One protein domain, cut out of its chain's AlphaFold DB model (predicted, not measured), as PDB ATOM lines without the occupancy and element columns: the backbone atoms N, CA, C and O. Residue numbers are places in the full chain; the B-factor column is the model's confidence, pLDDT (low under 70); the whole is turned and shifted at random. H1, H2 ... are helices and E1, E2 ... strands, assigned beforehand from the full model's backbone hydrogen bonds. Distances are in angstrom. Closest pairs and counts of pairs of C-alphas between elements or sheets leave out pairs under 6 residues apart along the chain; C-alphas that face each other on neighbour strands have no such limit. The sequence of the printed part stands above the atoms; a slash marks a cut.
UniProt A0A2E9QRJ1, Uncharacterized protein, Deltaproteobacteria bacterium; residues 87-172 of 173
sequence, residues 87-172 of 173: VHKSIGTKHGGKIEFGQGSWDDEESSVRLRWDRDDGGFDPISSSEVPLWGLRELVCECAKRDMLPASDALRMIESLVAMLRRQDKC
ATOM      1  N   VAL A  87     -54.326 -43.613 -11.873       92.69
ATOM      2  CA  VAL A  87     -53.044 -43.110 -12.396       92.69
ATOM      3  C   VAL A  87     -52.050 -42.797 -11.272       92.69
ATOM      4  O   VAL A  87     -52.292 -41.919 -10.449       92.69
ATOM      5  N   HIS A  88     -50.874 -43.430 -11.315       94.50
ATOM      6  CA  HIS A  88     -49.735 -43.145 -10.423       94.50
ATOM      7  C   HIS A  88     -48.728 -42.178 -11.014       94.50
ATOM      8  O   HIS A  88     -48.052 -41.436 -10.301       94.50
ATOM      9  N   LYS A  89     -48.562 -42.231 -12.335       95.75
ATOM     10  CA  LYS A  89     -47.554 -41.444 -13.036       95.75
ATOM     11  C   LYS A  89     -48.065 -41.036 -14.403       95.75
ATOM     12  O   LYS A  89     -48.609 -41.857 -15.128       95.75
ATOM     13  N   SER A  90     -47.815 -39.785 -14.771       95.00
ATOM     14  CA  SER A  90     -48.125 -39.253 -16.095       95.00
ATOM     15  C   SER A  90     -46.886 -38.605 -16.705       95.00
ATOM     16  O   SER A  90     -46.105 -37.959 -16.003       95.00
ATOM     17  N   ILE A  91     -46.673 -38.815 -18.004       95.31
ATOM     18  CA  ILE A  91     -45.539 -38.281 -18.763       95.31
ATOM     19  C   ILE A  91     -46.069 -37.630 -20.039       95.31
ATOM     20  O   ILE A  91     -46.736 -38.284 -20.837       95.31
ATOM     21  N   GLY A  92     -45.748 -36.356 -20.264       93.31
ATOM     22  CA  GLY A  92     -46.086 -35.673 -21.511       93.31
ATOM     23  C   GLY A  92     -45.349 -36.280 -22.707       93.31
ATOM     24  O   GLY A  92     -44.156 -36.577 -22.638       93.31
ATOM     25  N   THR A  93     -46.056 -36.458 -23.816       89.75
ATOM     26  CA  THR A  93     -45.470 -36.894 -25.085       89.75
ATOM     27  C   THR A  93     -45.089 -35.691 -25.937       89.75
ATOM     28  O   THR A  93     -45.700 -34.626 -25.858       89.75
ATOM     29  N   LYS A  94     -44.130 -35.882 -26.847       87.31
ATOM     30  CA  LYS A  94     -43.768 -34.872 -27.858       87.31
ATOM     31  C   LYS A  94     -44.910 -34.524 -28.827       87.31
ATOM     32  O   LYS A  94     -44.784 -33.569 -29.581       87.31
ATOM     33  N   HIS A  95     -45.981 -35.321 -28.845       84.62
ATOM     34  CA  HIS A  95     -47.102 -35.171 -29.768       84.62
ATOM     35  C   HIS A  95     -48.308 -34.452 -29.146       84.62
ATOM     36  O   HIS A  95     -49.303 -34.276 -29.831       84.62
ATOM     37  N   GLY A  96     -48.227 -34.029 -27.879       85.25
ATOM     38  CA  GLY A  96     -49.308 -33.309 -27.191       85.25
ATOM     39  C   GLY A  96     -50.190 -34.182 -26.295       85.25
ATOM     40  O   GLY A  96     -50.863 -33.648 -25.421       85.25
ATOM     41  N   GLY A  97     -50.137 -35.511 -26.433       88.62
ATOM     42  CA  GLY A  97     -50.776 -36.454 -25.505       88.62
ATOM     43  C   GLY A  97     -49.947 -36.720 -24.241       88.62
ATOM     44  O   GLY A  97     -48.814 -36.245 -24.113       88.62
ATOM     45  N   LYS A  98     -50.473 -37.541 -23.329       92.75
ATOM     46  CA  LYS A  98     -49.823 -37.993 -22.086       92.75
ATOM     47  C   LYS A  98     -49.799 -39.521 -22.024       92.75
ATOM     48  O   LYS A  98     -50.768 -40.166 -22.390       92.75
ATOM     49  N   ILE A  99     -48.715 -40.108 -21.532       93.56
ATOM     50  CA  ILE A  99     -48.663 -41.531 -21.173       93.56
ATOM     51  C   ILE A  99     -48.913 -41.634 -19.673       93.56
ATOM     52  O   ILE A  99     -48.145 -41.086 -18.881       93.56
ATOM     53  N   GLU A 100     -49.975 -42.327 -19.291       94.50
ATOM     54  CA  GLU A 100     -50.367 -42.580 -17.909       94.50
ATOM     55  C   GLU A 100     -50.041 -44.030 -17.533       94.50
ATOM     56  O   GLU A 100     -50.294 -44.949 -18.308       94.50
ATOM     57  N   PHE A 101     -49.466 -44.231 -16.348       95.75
ATOM     58  CA  PHE A 101     -49.161 -45.531 -15.746       95.75
ATOM     59  C   PHE A 101     -49.949 -45.665 -14.447       95.75
ATOM     60  O   PHE A 101     -49.982 -44.718 -13.656       95.75
ATOM     61  N   GLY A 102     -50.544 -46.829 -14.210       94.94
ATOM     62  CA  GLY A 102     -51.515 -47.007 -13.137       94.94
ATOM     63  C   GLY A 102     -52.052 -48.430 -13.035       94.94
ATOM     64  O   GLY A 102     -51.440 -49.360 -13.565       94.94
ATOM     65  N   GLN A 103     -53.184 -48.578 -12.352       95.44
ATOM     66  CA  GLN A 103     -53.951 -49.825 -12.259       95.44
ATOM     67  C   GLN A 103     -55.104 -49.816 -13.248       95.44
ATOM     68  O   GLN A 103     -55.677 -48.757 -13.532       95.44
ATOM     69  N   GLY A 104     -55.437 -51.019 -13.709       92.31
ATOM     70  CA  GLY A 104     -56.519 -51.310 -14.627       92.31
ATOM     71  C   GLY A 104     -57.854 -50.745 -14.160       92.31
ATOM     72  O   GLY A 104     -58.261 -50.947 -13.020       92.31
ATOM     73  N   SER A 105     -58.602 -50.123 -15.067       90.19
ATOM     74  CA  SER A 105     -60.027 -49.825 -14.843       90.19
ATOM     75  C   SER A 105     -60.877 -51.083 -14.590       90.19
ATOM     76  O   SER A 105     -61.959 -51.013 -14.004       90.19
ATOM     77  N   TRP A 106     -60.400 -52.250 -15.026       89.94
ATOM     78  CA  TRP A 106     -61.079 -53.537 -14.878       89.94
ATOM     79  C   TRP A 106     -60.623 -54.341 -13.651       89.94
ATOM     80  O   TRP A 106     -61.424 -55.121 -13.136       89.94
ATOM     81  N   ASP A 107     -59.383 -54.150 -13.192       89.38
ATOM     82  CA  ASP A 107     -58.761 -54.885 -12.087       89.38
ATOM     83  C   ASP A 107     -57.705 -54.014 -11.382       89.38
ATOM     84  O   ASP A 107     -56.720 -53.593 -11.992       89.38
ATOM     85  N   ASP A 108     -57.910 -53.771 -10.084       90.19
ATOM     86  CA  ASP A 108     -57.043 -52.926  -9.257       90.19
ATOM     87  C   ASP A 108     -55.705 -53.614  -8.908       90.19
ATOM     88  O   ASP A 108     -54.779 -52.963  -8.426       90.19
ATOM     89  N   GLU A 109     -55.568 -54.921  -9.152       92.75
ATOM     90  CA  GLU A 109     -54.298 -55.641  -8.998       92.75
ATOM     91  C   GLU A 109     -53.460 -55.622 -10.287       92.75
ATOM     92  O   GLU A 109     -52.244 -55.845 -10.254       92.75
ATOM     93  N   GLU A 110     -54.076 -55.311 -11.431       94.12
ATOM     94  CA  GLU A 110     -53.402 -55.343 -12.723       94.12
ATOM     95  C   GLU A 110     -52.805 -53.983 -13.089       94.12
ATOM     96  O   GLU A 110     -53.468 -52.950 -13.093       94.12
ATOM     97  N   SER A 111     -51.521 -53.974 -13.454       95.38
ATOM     98  CA  SER A 111     -50.869 -52.768 -13.970       95.38
ATOM     99  C   SER A 111     -51.261 -52.506 -15.425       95.38
ATOM    100  O   SER A 111     -51.146 -53.388 -16.284       95.38
ATOM    101  N   SER A 112     -51.626 -51.263 -15.721       95.81
ATOM    102  CA  SER A 112     -52.010 -50.809 -17.054       95.81
ATOM    103  C   SER A 112     -51.255 -49.544 -17.472       95.81
ATOM    104  O   SER A 112     -50.587 -48.863 -16.681       95.81
ATOM    105  N   VAL A 113     -51.331 -49.242 -18.766       95.38
ATOM    106  CA  VAL A 113     -50.812 -48.018 -19.378       95.38
ATOM    107  C   VAL A 113     -51.855 -47.446 -20.333       95.38
ATOM    108  O   VAL A 113     -52.541 -48.193 -21.031       95.38
ATOM    109  N   ARG A 114     -51.968 -46.118 -20.388       93.88
ATOM    110  CA  ARG A 114     -52.900 -45.410 -21.273       93.88
ATOM    111  C   ARG A 114     -52.202 -44.268 -21.999       93.88
ATOM    112  O   ARG A 114     -51.457 -43.506 -21.385       93.88
ATOM    113  N   LEU A 115     -52.460 -44.121 -23.297       91.69
ATOM    114  CA  LEU A 115     -52.042 -42.946 -24.066       91.69
ATOM    115  C   LEU A 115     -53.174 -41.916 -24.084       91.69
ATOM    116  O   LEU A 115     -53.996 -41.940 -24.975       91.69
ATOM    117  N   ARG A 116     -53.246 -41.007 -23.120       89.75
ATOM    118  CA  ARG A 116     -54.336 -40.035 -23.014       89.75
ATOM    119  C   ARG A 116     -54.170 -38.843 -23.958       89.75
ATOM    120  O   ARG A 116     -53.129 -38.182 -23.957       89.75
ATOM    121  N   TRP A 117     -55.245 -38.506 -24.657       88.31
ATOM    122  CA  TRP A 117     -55.406 -37.257 -25.396       88.31
ATOM    123  C   TRP A 117     -56.550 -36.457 -24.793       88.31
ATOM    124  O   TRP A 117     -57.677 -36.945 -24.706       88.31
ATOM    125  N   ASP A 118     -56.238 -35.243 -24.349       82.75
ATOM    126  CA  ASP A 118     -57.231 -34.334 -23.786       82.75
ATOM    127  C   ASP A 118     -58.077 -33.729 -24.919       82.75
ATOM    128  O   ASP A 118     -57.560 -33.407 -25.991       82.75
ATOM    129  N   ARG A 119     -59.381 -33.598 -24.678       81.12
ATOM    130  CA  ARG A 119     -60.321 -32.883 -25.545       81.12
ATOM    131  C   ARG A 119     -60.582 -31.481 -25.005       81.12
ATOM    132  O   ARG A 119     -60.442 -31.228 -23.808       81.12
ATOM    133  N   ASP A 120     -61.026 -30.589 -25.886       80.69
ATOM    134  CA  ASP A 120     -61.365 -29.200 -25.539       80.69
ATOM    135  C   ASP A 120     -62.521 -29.099 -24.523       80.69
ATOM    136  O   ASP A 120     -62.647 -28.097 -23.822       80.69
ATOM    137  N   ASP A 121     -63.346 -30.146 -24.408       81.00
ATOM    138  CA  ASP A 121     -64.440 -30.263 -23.435       81.00
ATOM    139  C   ASP A 121     -63.983 -30.733 -22.036       81.00
ATOM    140  O   ASP A 121     -64.806 -30.897 -21.136       81.00
ATOM    141  N   GLY A 122     -62.677 -30.945 -21.835       72.38
ATOM    142  CA  GLY A 122     -62.101 -31.446 -20.585       72.38
ATOM    143  C   GLY A 122     -62.210 -32.964 -20.401       72.38
ATOM    144  O   GLY A 122     -61.670 -33.499 -19.428       72.38
ATOM    145  N   GLY A 123     -62.863 -33.669 -21.330       75.19
ATOM    146  CA  GLY A 123     -62.840 -35.122 -21.428       75.19
ATOM    147  C   GLY A 123     -61.546 -35.635 -22.062       75.19
ATOM    148  O   GLY A 123     -60.644 -34.876 -22.420       75.19
ATOM    149  N   PHE A 124     -61.445 -36.952 -22.216       75.56
ATOM    150  CA  PHE A 124     -60.407 -37.560 -23.045       75.56
ATOM    151  C   PHE A 124     -61.035 -38.194 -24.280       75.56
ATOM    152  O   PHE A 124     -62.192 -38.612 -24.264       75.56
ATOM    153  N   ASP A 125     -60.275 -38.262 -25.367       75.44
ATOM    154  CA  ASP A 125     -60.748 -38.885 -26.593       75.44
ATOM    155  C   ASP A 125     -60.677 -40.421 -26.459       75.44
ATOM    156  O   ASP A 125     -59.578 -40.965 -26.354       75.44
ATOM    157  N   PRO A 126     -61.813 -41.144 -26.443       65.00
ATOM    158  CA  PRO A 126     -61.835 -42.576 -26.137       65.00
ATOM    159  C   PRO A 126     -61.230 -43.444 -27.248       65.00
ATOM    160  O   PRO A 126     -60.796 -44.561 -26.979       65.00
ATOM    161  N   ILE A 127     -61.181 -42.943 -28.487       65.06
ATOM    162  CA  ILE A 127     -60.609 -43.671 -29.627       65.06
ATOM    163  C   ILE A 127     -59.084 -43.626 -29.544       65.06
ATOM    164  O   ILE A 127     -58.414 -44.628 -29.778       65.06
ATOM    165  N   SER A 128     -58.535 -42.468 -29.187       66.69
ATOM    166  CA  SER A 128     -57.089 -42.262 -29.088       66.69
ATOM    167  C   SER A 128     -56.519 -42.526 -27.691       66.69
ATOM    168  O   SER A 128     -55.302 -42.646 -27.565       66.69
ATOM    169  N   SER A 129     -57.377 -42.688 -26.673       79.06
ATOM    170  CA  SER A 129     -56.999 -42.918 -25.270       79.06
ATOM    171  C   SER A 129     -57.220 -44.334 -24.764       79.06
ATOM    172  O   SER A 129     -57.721 -44.539 -23.658       79.06
ATOM    173  N   SER A 130     -56.812 -45.322 -25.560       85.62
ATOM    174  CA  SER A 130     -56.894 -46.724 -25.162       85.62
ATOM    175  C   SER A 130     -56.022 -47.013 -23.938       85.62
ATOM    176  O   SER A 130     -54.829 -46.698 -23.903       85.62
ATOM    177  N   GLU A 131     -56.640 -47.632 -22.939       91.94
ATOM    178  CA  GLU A 131     -55.967 -48.264 -21.812       91.94
ATOM    179  C   GLU A 131     -55.647 -49.717 -22.178       91.94
ATOM    180  O   GLU A 131     -56.480 -50.413 -22.758       91.94
ATOM    181  N   VAL A 132     -54.435 -50.172 -21.866       94.19
ATOM    182  CA  VAL A 132     -53.982 -51.531 -22.173       94.19
ATOM    183  C   VAL A 132     -53.264 -52.105 -20.949       94.19
ATOM    184  O   VAL A 132     -52.427 -51.410 -20.359       94.19
ATOM    185  N   PRO A 133     -53.529 -53.362 -20.554       95.31
ATOM    186  CA  PRO A 133     -52.705 -54.030 -19.554       95.31
ATOM    187  C   PRO A 133     -51.261 -54.181 -20.038       95.31
ATOM    188  O   PRO A 133     -51.000 -54.327 -21.236       95.31
ATOM    189  N   LEU A 134     -50.296 -54.228 -19.116       93.94
ATOM    190  CA  LEU A 134     -48.882 -54.367 -19.497       93.94
ATOM    191  C   LEU A 134     -48.591 -55.648 -20.299       93.94
ATOM    192  O   LEU A 134     -47.757 -55.624 -21.208       93.94
ATOM    193  N   TRP A 135     -49.285 -56.757 -20.013       94.12
ATOM    194  CA  TRP A 135     -49.140 -57.989 -20.800       94.12
ATOM    195  C   TRP A 135     -49.639 -57.813 -22.241       94.12
ATOM    196  O   TRP A 135     -49.018 -58.344 -23.162       94.12
ATOM    197  N   GLY A 136     -50.696 -57.024 -22.445       94.50
ATOM    198  CA  GLY A 136     -51.249 -56.726 -23.765       94.50
ATOM    199  C   GLY A 136     -50.317 -55.826 -24.570       94.50
ATOM    200  O   GLY A 136     -50.062 -56.092 -25.743       94.50
ATOM    201  N   LEU A 137     -49.704 -54.823 -23.926       94.31
ATOM    202  CA  LEU A 137     -48.681 -53.992 -24.569       94.31
ATOM    203  C   LEU A 137     -47.515 -54.844 -25.095       94.31
ATOM    204  O   LEU A 137     -47.058 -54.635 -26.218       94.31
ATOM    205  N   ARG A 138     -47.050 -55.826 -24.309       93.94
ATOM    206  CA  ARG A 138     -46.002 -56.766 -24.740       93.94
ATOM    207  C   ARG A 138     -46.411 -57.513 -26.011       93.94
ATOM    208  O   ARG A 138     -45.608 -57.612 -26.934       93.94
ATOM    209  N   GLU A 139     -47.625 -58.052 -26.055       96.12
ATOM    210  CA  GLU A 139     -48.114 -58.800 -27.220       96.12
ATOM    211  C   GLU A 139     -48.217 -57.915 -28.461       96.12
ATOM    212  O   GLU A 139     -47.714 -58.298 -29.517       96.12
ATOM    213  N   LEU A 140     -48.757 -56.702 -28.319       95.00
ATOM    214  CA  LEU A 140     -48.846 -55.731 -29.409       95.00
ATOM    215  C   LEU A 140     -47.469 -55.393 -29.986       95.00
ATOM    216  O   LEU A 140     -47.267 -55.484 -31.194       95.00
ATOM    217  N   VAL A 141     -46.497 -55.059 -29.130       95.25
ATOM    218  CA  VAL A 141     -45.136 -54.725 -29.578       95.25
ATOM    219  C   VAL A 141     -44.488 -55.913 -30.296       95.25
ATOM    220  O   VAL A 141     -43.909 -55.734 -31.369       95.25
ATOM    221  N   CYS A 142     -44.617 -57.129 -29.755       94.69
ATOM    222  CA  CYS A 142     -44.085 -58.341 -30.380       94.69
ATOM    223  C   CYS A 142     -44.715 -58.620 -31.751       94.69
ATOM    224  O   CYS A 142     -44.004 -58.932 -32.705       94.69
ATOM    225  N   GLU A 143     -46.038 -58.513 -31.871       97.69
ATOM    226  CA  GLU A 143     -46.743 -58.776 -33.125       97.69
ATOM    227  C   GLU A 143     -46.480 -57.695 -34.186       97.69
ATOM    228  O   GLU A 143     -46.367 -58.031 -35.370       97.69
ATOM    229  N   CYS A 144     -46.308 -56.428 -33.786       97.00
ATOM    230  CA  CYS A 144     -45.852 -55.358 -34.677       97.00
ATOM    231  C   CYS A 144     -44.420 -55.603 -35.173       97.00
ATOM    232  O   CYS A 144     -44.148 -55.431 -36.362       97.00
ATOM    233  N   ALA A 145     -43.515 -56.037 -34.291       95.06
ATOM    234  CA  ALA A 145     -42.129 -56.332 -34.651       95.06
ATOM    235  C   ALA A 145     -42.022 -57.503 -35.643       95.06
ATOM    236  O   ALA A 145     -41.300 -57.399 -36.627       95.06
ATOM    237  N   LYS A 146     -42.783 -58.589 -35.442       96.50
ATOM    238  CA  LYS A 146     -42.802 -59.756 -36.352       96.50
ATOM    239  C   LYS A 146     -43.275 -59.438 -37.774       96.50
ATOM    240  O   LYS A 146     -43.016 -60.221 -38.680       96.50
ATOM    241  N   ARG A 147     -44.029 -58.351 -37.950       97.88
ATOM    242  CA  ARG A 147     -44.611 -57.923 -39.234       97.88
ATOM    243  C   ARG A 147     -43.882 -56.730 -39.845       97.88
ATOM    244  O   ARG A 147     -44.428 -56.105 -40.748       97.88
ATOM    245  N   ASP A 148     -42.713 -56.372 -39.313       96.62
ATOM    246  CA  ASP A 148     -41.930 -55.217 -39.760       96.62
ATOM    247  C   ASP A 148     -42.727 -53.893 -39.748       96.62
ATOM    248  O   ASP A 148     -42.478 -52.982 -40.536       96.62
ATOM    249  N   MET A 149     -43.699 -53.758 -38.832       97.50
ATOM    250  CA  MET A 149     -44.537 -52.552 -38.715       97.50
ATOM    251  C   MET A 149     -43.867 -51.423 -37.920       97.50
ATOM    252  O   MET A 149     -44.403 -50.318 -37.841       97.50
ATOM    253  N   LEU A 150     -42.718 -51.695 -37.298       95.56
ATOM    254  CA  LEU A 150     -41.959 -50.719 -36.524       95.56
ATOM    255  C   LEU A 150     -40.780 -50.203 -37.357       95.56
ATOM    256  O   LEU A 150     -39.951 -51.007 -37.789       95.56
ATOM    257  N   PRO A 151     -40.634 -48.878 -37.537       96.31
ATOM    258  CA  PRO A 151     -39.421 -48.317 -38.113       96.31
ATOM    259  C   PRO A 151     -38.189 -48.757 -37.317       96.31
ATOM    260  O   PRO A 151     -38.203 -48.759 -36.083       96.31
ATOM    261  N   ALA A 152     -37.090 -49.069 -38.009       94.69
ATOM    262  CA  ALA A 152     -35.861 -49.547 -37.368       94.69
ATOM    263  C   ALA A 152     -35.345 -48.596 -36.270       94.69
ATOM    264  O   ALA A 152     -34.853 -49.044 -35.234       94.69
ATOM    265  N   SER A 153     -35.504 -47.282 -36.462       96.31
ATOM    266  CA  SER A 153     -35.140 -46.266 -35.468       96.31
ATOM    267  C   SER A 153     -35.953 -46.367 -34.178       96.31
ATOM    268  O   SER A 153     -35.410 -46.161 -33.094       96.31
ATOM    269  N   ASP A 154     -37.245 -46.683 -34.277       94.94
ATOM    270  CA  ASP A 154     -38.120 -46.805 -33.113       94.94
ATOM    271  C   ASP A 154     -37.878 -48.137 -32.400       94.94
ATOM    272  O   ASP A 154     -37.760 -48.157 -31.174       94.94
ATOM    273  N   ALA A 155     -37.681 -49.223 -33.155       95.75
ATOM    274  CA  ALA A 155     -37.289 -50.516 -32.601       95.75
ATOM    275  C   ALA A 155     -35.968 -50.425 -31.813       95.75
ATOM    276  O   ALA A 155     -35.881 -50.925 -30.691       95.75
ATOM    277  N   LEU A 156     -34.957 -49.724 -32.344       96.38
ATOM    278  CA  LEU A 156     -33.682 -49.529 -31.648       96.38
ATOM    279  C   LEU A 156     -33.863 -48.772 -30.324       96.38
ATOM    280  O   LEU A 156     -33.346 -49.200 -29.295       96.38
ATOM    281  N   ARG A 157     -34.657 -47.696 -30.318       95.62
ATOM    282  CA  ARG A 157     -34.960 -46.927 -29.098       95.62
ATOM    283  C   ARG A 157     -35.694 -47.751 -28.042       95.62
ATOM    284  O   ARG A 157     -35.443 -47.590 -26.843       95.62
ATOM    285  N   MET A 158     -36.598 -48.632 -28.473       95.44
ATOM    286  CA  MET A 158     -37.258 -49.580 -27.576       95.44
ATOM    287  C   MET A 158     -36.232 -50.529 -26.949       95.44
ATOM    288  O   MET A 158     -36.207 -50.674 -25.727       95.44
ATOM    289  N   ILE A 159     -35.334 -51.104 -27.756       96.19
ATOM    290  CA  ILE A 159     -34.262 -51.991 -27.278       96.19
ATOM    291  C   ILE A 159     -33.357 -51.270 -26.272       96.19
ATOM    292  O   ILE A 159     -33.108 -51.803 -25.193       96.19
ATOM    293  N   GLU A 160     -32.906 -50.051 -26.568       97.62
ATOM    294  CA  GLU A 160     -32.074 -49.254 -25.654       97.62
ATOM    295  C   GLU A 160     -32.757 -49.030 -24.300       97.62
ATOM    296  O   GLU A 160     -32.141 -49.197 -23.243       97.62
ATOM    297  N   SER A 161     -34.052 -48.704 -24.323       96.19
ATOM    298  CA  SER A 161     -34.849 -48.481 -23.115       96.19
ATOM    299  C   SER A 161     -34.996 -49.758 -22.282       96.19
ATOM    300  O   SER A 161     -34.865 -49.714 -21.054       96.19
ATOM    301  N   LEU A 162     -35.211 -50.902 -22.940       95.38
ATOM    302  CA  LEU A 162     -35.294 -52.217 -22.299       95.38
ATOM    303  C   LEU A 162     -33.948 -52.640 -21.701       95.38
ATOM    304  O   LEU A 162     -33.891 -53.040 -20.542       95.38
ATOM    305  N   VAL A 163     -32.846 -52.473 -22.434       96.31
ATOM    306  CA  VAL A 163     -31.493 -52.754 -21.927       96.31
ATOM    307  C   VAL A 163     -31.173 -51.871 -20.720       96.31
ATOM    308  O   VAL A 163     -30.655 -52.355 -19.713       96.31
ATOM    309  N   ALA A 164     -31.510 -50.580 -20.776       96.44
ATOM    310  CA  ALA A 164     -31.327 -49.676 -19.646       96.44
ATOM    311  C   ALA A 164     -32.165 -50.093 -18.427       96.44
ATOM    312  O   ALA A 164     -31.705 -49.944 -17.296       96.44
ATOM    313  N   MET A 165     -33.381 -50.608 -18.638       95.38
ATOM    314  CA  MET A 165     -34.218 -51.166 -17.573       95.38
ATOM    315  C   MET A 165     -33.572 -52.394 -16.928       95.38
ATOM    316  O   MET A 165     -33.445 -52.413 -15.706       95.38
ATOM    317  N   LEU A 166     -33.120 -53.366 -17.724       95.06
ATOM    318  CA  LEU A 166     -32.466 -54.580 -17.221       95.06
ATOM    319  C   LEU A 166     -31.234 -54.239 -16.378       95.06
ATOM    320  O   LEU A 166     -31.122 -54.673 -15.236       95.06
ATOM    321  N   ARG A 167     -30.392 -53.318 -16.859       95.69
ATOM    322  CA  ARG A 167     -29.222 -52.828 -16.109       95.69
ATOM    323  C   ARG A 167     -29.567 -52.193 -14.760       95.69
ATOM    324  O   ARG A 167     -28.723 -52.190 -13.867       95.69
ATOM    325  N   ARG A 168     -30.753 -51.592 -14.606       95.75
ATOM    326  CA  ARG A 168     -31.203 -51.071 -13.303       95.75
ATOM    327  C   ARG A 168     -31.619 -52.201 -12.368       95.75
ATOM    328  O   ARG A 168     -31.343 -52.105 -11.183       95.75
ATOM    329  N   GLN A 169     -32.245 -53.249 -12.898       92.00
ATOM    330  CA  GLN A 169     -32.684 -54.402 -12.110       92.00
ATOM    331  C   GLN A 169     -31.510 -55.272 -11.656       92.00
ATOM    332  O   GLN A 169     -31.508 -55.726 -10.518       92.00
ATOM    333  N   ASP A 170     -30.490 -55.446 -12.500       89.69
ATOM    334  CA  ASP A 170     -29.296 -56.224 -12.150       89.69
ATOM    335  C   ASP A 170     -28.498 -55.588 -11.005       89.69
ATOM    336  O   ASP A 170     -27.915 -56.298 -10.200       89.69
ATOM    337  N   LYS A 171     -28.515 -54.254 -10.879       78.31
ATOM    338  CA  LYS A 171     -27.877 -53.533  -9.761       78.31
ATOM    339  C   LYS A 171     -28.626 -53.645  -8.431       78.31
ATOM    340  O   LYS A 171     -28.100 -53.205  -7.412       78.31
ATOM    341  N   CYS A 172     -29.863 -54.129  -8.450       56.06
ATOM    342  CA  CYS A 172     -30.693 -54.291  -7.258       56.06
ATOM    343  C   CYS A 172     -30.688 -55.731  -6.725       56.06
ATOM    344  O   CYS A 172     -31.400 -56.006  -5.761       56.06
TER     345      CYS A 172
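Overview. This is residues 87 to 172 of the 173 residues of an uncharacterized protein of Deltaproteobacteria bacterium (UniProt A0A2E9QRJ1). A small four-strand sheet, E1 to E4, stands at one side; its edge strand E4 leads directly into H1, which rises from the sheet, and H2 then folds back in a V with H1, well away from the strands. The space between the sheet and H2 is open: residues 159 to 172 stick out free, and the loop of residues 117 to 130 reaches out on the far side of the sheet from H2. The printed part has 86 residues, with four named strands followed by two named helices, and its class is mixed, helices and strands. The sheet's order is E1, E2, E3, E4, all antiparallel, a meander, each strand the antiparallel neighbour of the one before. The whole is only just loose, close to compact, with a radius of gyration of the C-alphas of 14.8 A and spans of 41 by 32 by 22 A.

Along the chain. Find C-alpha 87 at (-53.044, -43.110, -12.396), where E1 begins; it runs to residue 92. E2 is residues 98 to 103, 15.9 A long, and E3 is residues 111 to 116, 16.0 A. E4 has three residues, 131 to 133. H1 begins at C-alpha 134, at (-48.882, -54.367, -19.497), and runs 18.7 A to residue 146. H2, residues 152 to 170, is the longest helix at 26.9 A and ends at C-alpha 170, at (-29.296, -56.224, -12.150).

Arrangement. Start at the inner strands E2 and E3, a hairpin, where N 100 and O 114 are 2.8 A apart, within hydrogen-bond range. On the other side of E2 lies edge strand E1, also its hairpin partner, with N 91 and O 99 at 2.8 A. Beside E3, edge strand E4 makes a third hairpin, with N 113 and O 132 at 2.9 A. H1 is on the sheet, over E4, at a height over the sheet of 11.7 A; it stands up from the sheet, its line rising 44 degrees. Its closest C-alpha pair with E3 is Ser 112 and Leu 134, 5.3 A. H2 is close to H1 but not clearly touching: their closest C-alphas, Ala 145 and Ala 155, are 7.8 A apart. They run opposite ways at a steep tilt of 42 degrees. H2 is not on the sheet and is apart from its four strands. In H1 and H2 every O i to N i+4 pair is within hydrogen-bond range.

Size, cuts and confidence. Look from C-alpha 121 to C-alpha 171 for the two farthest apart, 45.4 A. The printed part has no cut. The link from E3 to E4, 14 residues, is long. The mean pLDDT of the printed part is 90.6; residues 126 to 128 and residue 172 are under 70.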